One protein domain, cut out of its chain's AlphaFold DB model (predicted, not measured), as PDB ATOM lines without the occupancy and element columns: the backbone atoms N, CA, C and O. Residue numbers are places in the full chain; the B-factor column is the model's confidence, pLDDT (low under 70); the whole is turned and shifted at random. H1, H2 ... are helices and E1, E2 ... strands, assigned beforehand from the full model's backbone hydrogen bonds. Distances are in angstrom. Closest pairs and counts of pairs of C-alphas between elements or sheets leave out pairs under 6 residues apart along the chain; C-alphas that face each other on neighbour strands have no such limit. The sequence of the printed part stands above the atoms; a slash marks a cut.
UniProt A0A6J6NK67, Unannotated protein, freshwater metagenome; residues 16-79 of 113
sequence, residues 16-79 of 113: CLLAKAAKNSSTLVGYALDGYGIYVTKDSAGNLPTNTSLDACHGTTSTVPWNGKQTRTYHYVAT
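Overview. This is residues 16 to 79 of the 113 residues of the protein "Unannotated protein" of freshwater metagenome (UniProt A0A6J6NK67). Two strand hairpins, E1 with E2 and E3 with E4, stand crosswise to each other and are joined into one strongly twisted sheet by a brief parallel pairing of E2 with the end of E4; the edge strands E1 and E3 come together at one place, at Ser 26 and Val 64. E3 and E4 bend sharply, a long loop of residues 43 to 58 runs along the outside from E2 to E3, and the short helix H1 only grazes the sheet. The printed part has 64 residues with one named helix and four named strands, in the order H1, E1, E2, E3, E4; the sheet runs E1, E2, E4, E3 and is mixed, and the class is mostly strand. The whole is compact and rounded, with a radius of gyration of the C-alphas of 10.9 A and spans of 29 by 28 by 21 A.

Along the chain. H1 is residues 16 to 20, 6.2 A from first to last C-alpha, and begins at C-alpha 16 at (30.472, 42.835, 67.253). E1 is residues 25 to 31, 17.3 A, and E2 is residues 37 to 42, 15.4 A, ending at C-alpha 42 at (22.602, 40.529, 79.310). E3 is residues 59 to 66, 15.2 A, and bends by 88 degrees at residue 62. E4 is residues 69 to 77, 18.4 A, bends by 84 degrees at residue 74, and ends at C-alpha 77 at (28.972, 33.131, 80.376).

Arrangement. H1 is on the sheet but only grazes it, with its residues 17 to 20; its O i to N i+4 pair is within hydrogen-bond range. The closest C-alphas of H1 and E2, those of Leu 18 and Val 40, are 7.3 A apart. The hairpin E1 and E2 is antiparallel at 154 degrees, with N 27 and O 40 at 2.9 A and N 38 and O 30 at 2.8 A. E2 and E4 are parallel, with N 39 and O 76 at 2.9 A and N 76 and O 37 at 2.9 A. The hairpin E3 and E4 is antiparallel at 145 degrees, with N 66 and O 69 at 2.8 A and N 60 and O 75 at 2.9 A. E4's pairing is staggered, with E3 over residues 69 to 76 and with E2 over residues 76 to 77. The closest C-alphas of the edge strands E1 and E3, those of Ser 26 and Val 64, are 5.8 A apart. E2 and E3 are only just apart, 8.2 A at the closest.

Size, cuts and confidence. The two C-alphas farthest apart, those of Leu 33 and Ala 45, are 31.1 A apart. The printed part has no cut. The link from E2 to E3 is long, with 16 residues; those from H1 to E1, E1 to E2 and E3 to E4 are tight. The mean pLDDT of the printed part is 95.1, and no printed residue is under 70.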
ATOM      1  N   CYS A  16      31.588  43.215  68.114       90.31
ATOM      2  CA  CYS A  16      30.472  42.835  67.253       90.31
ATOM      3  C   CYS A  16      29.531  41.801  67.899       90.31
ATOM      4  O   CYS A  16      28.327  41.855  67.649       90.31
ATOM      5  N   LEU A  17      30.035  40.893  68.744       89.25
ATOM      6  CA  LEU A  17      29.206  39.964  69.517       89.25
ATOM      7  C   LEU A  17      28.492  40.700  70.649       89.25
ATOM      8  O   LEU A  17      27.286  40.519  70.822       89.25
ATOM      9  N   LEU A  18      29.194  41.597  71.351       91.88
ATOM     10  CA  LEU A  18      28.581  42.447  72.376       91.88
ATOM     11  C   LEU A  18      27.468  43.322  71.795       91.88
ATOM     12  O   LEU A  18      26.418  43.459  72.418       91.88
ATOM     13  N   ALA A  19      27.657  43.885  70.601       91.12
ATOM     14  CA  ALA A  19      26.650  44.705  69.931       91.12
ATOM     15  C   ALA A  19      25.431  43.890  69.462       91.12
ATOM     16  O   ALA A  19      24.307  44.382  69.526       91.12
ATOM     17  N   LYS A  20      25.640  42.644  69.013       90.56
ATOM     18  CA  LYS A  20      24.559  41.751  68.563       90.56
ATOM     19  C   LYS A  20      23.770  41.119  69.711       90.56
ATOM     20  O   LYS A  20      22.608  40.779  69.514       90.56
ATOM     21  N   ALA A  21      24.374  40.957  70.888       92.25
ATOM     22  CA  ALA A  21      23.695  40.383  72.042       92.25
ATOM     23  C   ALA A  21      22.572  41.306  72.542       92.25
ATOM     24  O   ALA A  21      22.819  42.441  72.973       92.25
ATOM     25  N   ALA A  22      21.340  40.800  72.498       92.81
ATOM     26  CA  ALA A  22      20.150  41.517  72.942       92.81
ATOM     27  C   ALA A  22      20.109  41.658  74.472       92.81
ATOM     28  O   ALA A  22      20.607  40.800  75.198       92.81
ATOM     29  N   LYS A  23      19.491  42.740  74.965       95.44
ATOM     30  CA  LYS A  23      19.183  42.898  76.395       95.44
ATOM     31  C   LYS A  23      18.186  41.832  76.846       95.44
ATOM     32  O   LYS A  23      17.380  41.372  76.037       95.44
ATOM     33  N   ASN A  24      18.207  41.507  78.136       95.00
ATOM     34  CA  ASN A  24      17.326  40.513  78.753       95.00
ATOM     35  C   ASN A  24      17.317  39.169  78.001       95.00
ATOM     36  O   ASN A  24      16.262  38.571  77.782       95.00
ATOM     37  N   SER A  25      18.482  38.746  77.512       95.06
ATOM     38  CA  SER A  25      18.619  37.581  76.642       95.06
ATOM     39  C   SER A  25      20.012  36.970  76.747       95.06
ATOM     40  O   SER A  25      20.974  37.635  77.140       95.06
ATOM     41  N   SER A  26      20.106  35.707  76.341       96.12
ATOM     42  CA  SER A  26      21.350  34.951  76.231       96.12
ATOM     43  C   SER A  26      21.589  34.592  74.769       96.12
ATOM     44  O   SER A  26      20.794  33.885  74.148       96.12
ATOM     45  N   THR A  27      22.696  35.077  74.211       95.19
ATOM     46  CA  THR A  27      23.101  34.824  72.821       95.19
ATOM     47  C   THR A  27      24.174  33.744  72.795       95.19
ATOM     48  O   THR A  27      25.261  33.961  73.324       95.19
ATOM     49  N   LEU A  28      23.875  32.587  72.197       94.88
ATOM     50  CA  LEU A  28      24.832  31.485  72.056       94.88
ATOM     51  C   LEU A  28      25.984  31.902  71.130       94.88
ATOM     52  O   LEU A  28      25.738  32.362  70.013       94.88
ATOM     53  N   VAL A  29      27.225  31.716  71.580       92.94
ATOM     54  CA  VAL A  29      28.434  32.022  70.788       92.94
ATOM     55  C   VAL A  29      29.266  30.788  70.447       92.94
ATOM     56  O   VAL A  29      30.059  30.831  69.510       92.94
ATOM     57  N   GLY A  30      29.078  29.679  71.162       92.56
ATOM     58  CA  GLY A  30      29.781  28.425  70.906       92.56
ATOM     59  C   GLY A  30      29.509  27.385  71.984       92.56
ATOM     60  O   GLY A  30      28.663  27.591  72.850       92.56
ATOM     61  N   TYR A  31      30.248  26.281  71.937       93.88
ATOM     62  CA  TYR A  31      30.171  25.203  72.919       93.88
ATOM     63  C   TYR A  31      31.562  24.885  73.459       93.88
ATOM     64  O   TYR A  31      32.545  24.894  72.715       93.88
ATOM     65  N   ALA A  32      31.630  24.601  74.752       94.44
ATOM     66  CA  ALA A  32      32.806  24.070  75.414       94.44
ATOM     67  C   ALA A  32      32.978  22.568  75.100       94.44
ATOM     68  O   ALA A  32      32.040  21.892  74.672       94.44
ATOM     69  N   LEU A  33      34.188  22.032  75.302       93.12
ATOM     70  CA  LEU A  33      34.492  20.621  75.014       93.12
ATOM     71  C   LEU A  33      33.774  19.639  75.949       93.12
ATOM     72  O   LEU A  33      33.734  18.451  75.659       93.12
ATOM     73  N   ASP A  34      33.204  20.103  77.053       93.19
ATOM     74  CA  ASP A  34      32.364  19.308  77.950       93.19
ATOM     75  C   ASP A  34      30.869  19.366  77.598       93.19
ATOM     76  O   ASP A  34      30.036  18.870  78.349       93.19
ATOM     77  N   GLY A  35      30.526  19.952  76.447       93.06
ATOM     78  CA  GLY A  35      29.181  19.919  75.886       93.06
ATOM     79  C   GLY A  35      28.309  21.118  76.238       93.06
ATOM     80  O   GLY A  35      27.279  21.315  75.598       93.06
ATOM     81  N   TYR A  36      28.710  21.961  77.191       95.81
ATOM     82  CA  TYR A  36      27.916  23.116  77.608       95.81
ATOM     83  C   TYR A  36      28.079  24.317  76.673       95.81
ATOM     84  O   TYR A  36      29.149  24.587  76.128       95.81
ATOM     85  N   GLY A  37      26.994  25.069  76.490       96.31
ATOM     86  CA  GLY A  37      27.007  26.278  75.667       96.31
ATOM     87  C   GLY A  37      27.732  27.431  76.354       96.31
ATOM     88  O   GLY A  37      27.712  27.556  77.576       96.31
ATOM     89  N   ILE A  38      28.340  28.292  75.546       96.69
ATOM     90  CA  ILE A  38      28.953  29.554  75.951       96.69
ATOM     91  C   ILE A  38      28.057  30.671  75.422       96.69
ATOM     92  O   ILE A  38      27.778  30.725  74.220       96.69
ATOM     93  N   TYR A  39      27.599  31.553  76.306       96.69
ATOM     94  CA  TYR A  39      26.642  32.606  75.975       96.69
ATOM     95  C   TYR A  39      27.167  33.989  76.340       96.69
ATOM     96  O   TYR A  39      27.807  34.172  77.371       96.69
ATOM     97  N   VAL A  40      26.816  34.990  75.534       96.62
ATOM     98  CA  VAL A  40      26.798  36.385  75.988       96.62
ATOM     99  C   VAL A  40      25.410  36.651  76.559       96.62
ATOM    100  O   VAL A  40      24.427  36.685  75.814       96.62
ATOM    101  N   THR A  41      25.335  36.826  77.874       95.94
ATOM    102  CA  THR A  41      24.083  37.068  78.602       95.94
ATOM    103  C   THR A  41      24.009  38.526  79.019       95.94
ATOM    104  O   THR A  41      24.986  39.061  79.537       95.94
ATOM    105  N   LYS A  42      22.858  39.172  78.816       96.81
ATOM    106  CA  LYS A  42      22.602  40.529  79.310       96.81
ATOM    107  C   LYS A  42      21.340  40.588  80.150       96.81
ATOM    108  O   LYS A  42      20.316  40.020  79.767       96.81
ATOM    109  N   ASP A  43      21.401  41.333  81.247       95.25
ATOM    110  CA  ASP A  43      20.227  41.656  82.057       95.25
ATOM    111  C   ASP A  43      19.284  42.650  81.339       95.25
ATOM    112  O   ASP A  43      19.504  43.054  80.189       95.25
ATOM    113  N   SER A  44      18.203  43.046  82.011       96.12
ATOM    114  CA  SER A  44      17.221  44.002  81.486       96.12
ATOM    115  C   SER A  44      17.781  45.412  81.268       96.12
ATOM    116  O   SER A  44      17.317  46.122  80.372       96.12
ATOM    117  N   ALA A  45      18.808  45.813  82.019       96.44
ATOM    118  CA  ALA A  45      19.521  47.069  81.810       96.44
ATOM    119  C   ALA A  45      20.514  46.978  80.633       96.44
ATOM    120  O   ALA A  45      20.817  47.991  79.988       96.44
ATOM    121  N   GLY A  46      20.918  45.765  80.255       95.38
ATOM    122  CA  GLY A  46      21.899  45.478  79.214       95.38
ATOM    123  C   GLY A  46      23.302  45.202  79.755       95.38
ATOM    124  O   GLY A  46      24.240  45.172  78.957       95.38
ATOM    125  N   ASN A  47      23.444  45.015  81.067       96.00
ATOM    126  CA  ASN A  47      24.716  44.708  81.706       96.00
ATOM    127  C   ASN A  47      25.049  43.225  81.560       96.00
ATOM    128  O   ASN A  47      24.159  42.371  81.527       96.00
ATOM    129  N   LEU A  48      26.344  42.934  81.507       95.75
ATOM    130  CA  LEU A  48      26.860  41.574  81.581       95.75
ATOM    131  C   LEU A  48      26.897  41.106  83.046       95.75
ATOM    132  O   LEU A  48      27.085  41.936  83.940       95.75
ATOM    133  N   PRO A  49      26.769  39.794  83.304       95.75
ATOM    134  CA  PRO A  49      27.097  39.206  84.598       95.75
ATOM    135  C   PRO A  49      28.528  39.539  85.041       95.75
ATOM    136  O   PRO A  49      29.421  39.702  84.210       95.75
ATOM    137  N   THR A  50      28.730  39.611  86.355       96.19
ATOM    138  CA  THR A  50      30.042  39.787  86.993       96.19
ATOM    139  C   THR A  50      30.437  38.506  87.716       96.19
ATOM    140  O   THR A  50      29.614  37.610  87.917       96.19
ATOM    141  N   ASN A  51      31.674  38.433  88.194       96.50
ATOM    142  CA  ASN A  51      32.192  37.295  88.950       96.50
ATOM    143  C   ASN A  51      31.342  36.941  90.177       96.50
ATOM    144  O   ASN A  51      31.319  35.793  90.599       96.50
ATOM    145  N   THR A  52      30.614  37.902  90.748       97.00
ATOM    146  CA  THR A  52      29.746  37.646  91.911       97.00
ATOM    147  C   THR A  52      28.512  36.797  91.601       97.00
ATOM    148  O   THR A  52      27.917  36.247  92.525       97.00
ATOM    149  N   SER A  53      28.112  36.689  90.329       96.06
ATOM    150  CA  SER A  53      26.930  35.929  89.902       96.06
ATOM    151  C   SER A  53      27.262  34.661  89.111       96.06
ATOM    152  O   SER A  53      26.345  33.964  88.662       96.06
ATOM    153  N   LEU A  54      28.550  34.348  88.965       97.56
ATOM    154  CA  LEU A  54      29.059  33.177  88.260       97.56
ATOM    155  C   LEU A  54      29.802  32.244  89.217       97.56
ATOM    156  O   LEU A  54      30.294  32.657  90.266       97.56
ATOM    157  N   ASP A  55      29.879  30.969  88.851       97.50
ATOM    158  CA  ASP A  55      30.699  30.005  89.576       97.50
ATOM    159  C   ASP A  55      32.198  30.138  89.235       97.50
ATOM    160  O   ASP A  55      32.617  30.941  88.397       97.50
ATOM    161  N   ALA A  56      33.027  29.310  89.876       95.69
ATOM    162  CA  ALA A  56      34.474  29.298  89.658       95.69
ATOM    163  C   ALA A  56      34.889  28.922  88.220       95.69
ATOM    164  O   ALA A  56      35.994  29.264  87.799       95.69
ATOM    165  N   CYS A  57      34.020  28.241  87.468       96.88
ATOM    166  CA  CYS A  57      34.235  27.906  86.064       96.88
ATOM    167  C   CYS A  57      33.682  28.969  85.103       96.88
ATOM    168  O   CYS A  57      33.784  28.779  83.887       96.88
ATOM    169  N   HIS A  58      33.162  30.088  85.627       96.81
ATOM    170  CA  HIS A  58      32.512  31.164  84.870       96.81
ATOM    171  C   HIS A  58      31.203  30.745  84.188       96.81
ATOM    172  O   HIS A  58      30.822  31.250  83.128       96.81
ATOM    173  N   GLY A  59      30.483  29.815  84.809       97.69
ATOM    174  CA  GLY A  59      29.147  29.418  84.388       97.69
ATOM    175  C   GLY A  59      28.064  29.710  85.418       97.69
ATOM    176  O   GLY A  59      28.307  30.177  86.532       97.69
ATOM    177  N   THR A  60      26.823  29.467  85.006       97.81
ATOM    178  CA  THR A  60      25.627  29.595  85.842       97.81
ATOM    179  C   THR A  60      24.492  28.727  85.299       97.81
ATOM    180  O   THR A  60      24.533  28.257  84.164       97.81
ATOM    181  N   THR A  61      23.447  28.513  86.101       97.50
ATOM    182  CA  THR A  61      22.222  27.825  85.663       97.50
ATOM    183  C   THR A  61      21.074  28.816  85.533       97.50
ATOM    184  O   THR A  61      20.532  29.299  86.530       97.50
ATOM    185  N   SER A  62      20.645  29.068  84.302       96.50
ATOM    186  CA  SER A  62      19.483  29.908  84.002       96.50
ATOM    187  C   SER A  62      18.798  29.434  82.718       96.50
ATOM    188  O   SER A  62      19.197  28.430  82.124       96.50
ATOM    189  N   THR A  63      17.704  30.090  82.332       96.81
ATOM    190  CA  THR A  63      16.982  29.762  81.099       96.81
ATOM    191  C   THR A  63      17.683  30.386  79.900       96.81
ATOM    192  O   THR A  63      17.810  31.606  79.832       96.81
ATOM    193  N   VAL A  64      18.092  29.553  78.943       96.69
ATOM    194  CA  VAL A  64      18.753  29.970  77.700       96.69
ATOM    195  C   VAL A  64      18.126  29.278  76.484       96.69
ATOM    196  O   VAL A  64      17.543  28.196  76.623       96.69
ATOM    197  N   PRO A  65      18.245  29.853  75.272       95.00
ATOM    198  CA  PRO A  65      17.882  29.143  74.054       95.00
ATOM    199  C   PRO A  65      18.863  27.987  73.817       95.00
ATOM    200  O   PRO A  65      20.048  28.204  73.564       95.00
ATOM    201  N   TRP A  66      18.352  26.759  73.876       92.38
ATOM    202  CA  TRP A  66      19.087  25.512  73.681       92.38
ATOM    203  C   TRP A  66      18.329  24.617  72.700       92.38
ATOM    204  O   TRP A  66      17.160  24.310  72.927       92.38
ATOM    205  N   ASN A  67      18.963  24.213  71.594       87.62
ATOM    206  CA  ASN A  67      18.350  23.361  70.560       87.62
ATOM    207  C   ASN A  67      16.941  23.826  70.129       87.62
ATOM    208  O   ASN A  67      16.011  23.033  70.004       87.62
ATOM    209  N   GLY A  68      16.769  25.139  69.945       89.50
ATOM    210  CA  GLY A  68      15.500  25.747  69.527       89.50
ATOM    211  C   GLY A  68      14.450  25.920  70.635       89.50
ATOM    212  O   GLY A  68      13.371  26.436  70.354       89.50
ATOM    213  N   LYS A  69      14.742  25.546  71.887       93.75
ATOM    214  CA  LYS A  69      13.818  25.670  73.026       93.75
ATOM    215  C   LYS A  69      14.442  26.448  74.184       93.75
ATOM    216  O   LYS A  69      15.622  26.306  74.482       93.75
ATOM    217  N   GLN A  70      13.628  27.233  74.889       95.25
ATOM    218  CA  GLN A  70      14.030  27.830  76.163       95.25
ATOM    219  C   GLN A  70      14.180  26.739  77.226       95.25
ATOM    220  O   GLN A  70      13.203  26.073  77.582       95.25
ATOM    221  N   THR A  71      15.403  26.547  77.708       96.38
ATOM    222  CA  THR A  71      15.757  25.452  78.615       96.38
ATOM    223  C   THR A  71      16.534  26.006  79.794       96.38
ATOM    224  O   THR A  71      17.500  26.744  79.608       96.38
ATOM    225  N   ARG A  72      16.122  25.655  81.018       96.75
ATOM    226  CA  ARG A  72      16.890  25.966  82.224       96.75
ATOM    227  C   ARG A  72      18.020  24.953  82.355       96.75
ATOM    228  O   ARG A  72      17.769  23.816  82.738       96.75
ATOM    229  N   THR A  73      19.232  25.364  82.012       96.50
ATOM    230  CA  THR A  73      20.413  24.494  81.994       96.50
ATOM    231  C   THR A  73      21.655  25.260  82.439       96.50
ATOM    232  O   THR A  73      21.681  26.498  82.422       96.50
ATOM    233  N   TYR A  74      22.676  24.523  82.870       97.44
ATOM    234  CA  TYR A  74      23.991  25.104  83.097       97.44
ATOM    235  C   TYR A  74      24.580  25.580  81.766       97.44
ATOM    236  O   TYR A  74      24.361  24.968  80.719       97.44
ATOM    237  N   HIS A  75      25.286  26.699  81.791       97.56
ATOM    238  CA  HIS A  75      26.003  27.238  80.645       97.56
ATOM    239  C   HIS A  75      27.107  28.184  81.117       97.56
ATOM    240  O   HIS A  75      27.017  28.781  82.191       97.56
ATOM    241  N   TYR A  76      28.128  28.349  80.284       97.88
ATOM    242  CA  TYR A  76      29.178  29.337  80.489       97.88
ATOM    243  C   TYR A  76      28.730  30.717  80.045       97.88
ATOM    244  O   TYR A  76      27.984  30.857  79.068       97.88
ATOM    245  N   VAL A  77      29.239  31.740  80.722       97.00
ATOM    246  CA  VAL A  77      28.972  33.131  80.376       97.00
ATOM    247  C   VAL A  77      30.267  33.800  79.945       97.00
ATOM    248  O   VAL A  77      31.241  33.840  80.688       97.00
ATOM    249  N   ALA A  78      30.268  34.355  78.738       95.75
ATOM    250  CA  ALA A  78      31.309  35.267  78.309       95.75
ATOM    251  C   ALA A  78      31.082  36.639  78.970       95.75
ATOM    252  O   ALA A  78      30.033  37.261  78.766       95.75
ATOM    253  N   THR A  79      32.056  37.111  79.749       94.00
ATOM    254  CA  THR A  79      32.029  38.396  80.469       94.00
ATOM    255  C   THR A  79      33.311  39.218  80.261       94.00
ATOM    256  O   THR A  79      34.232  38.807  79.560       94.00
TER     257      THR A  79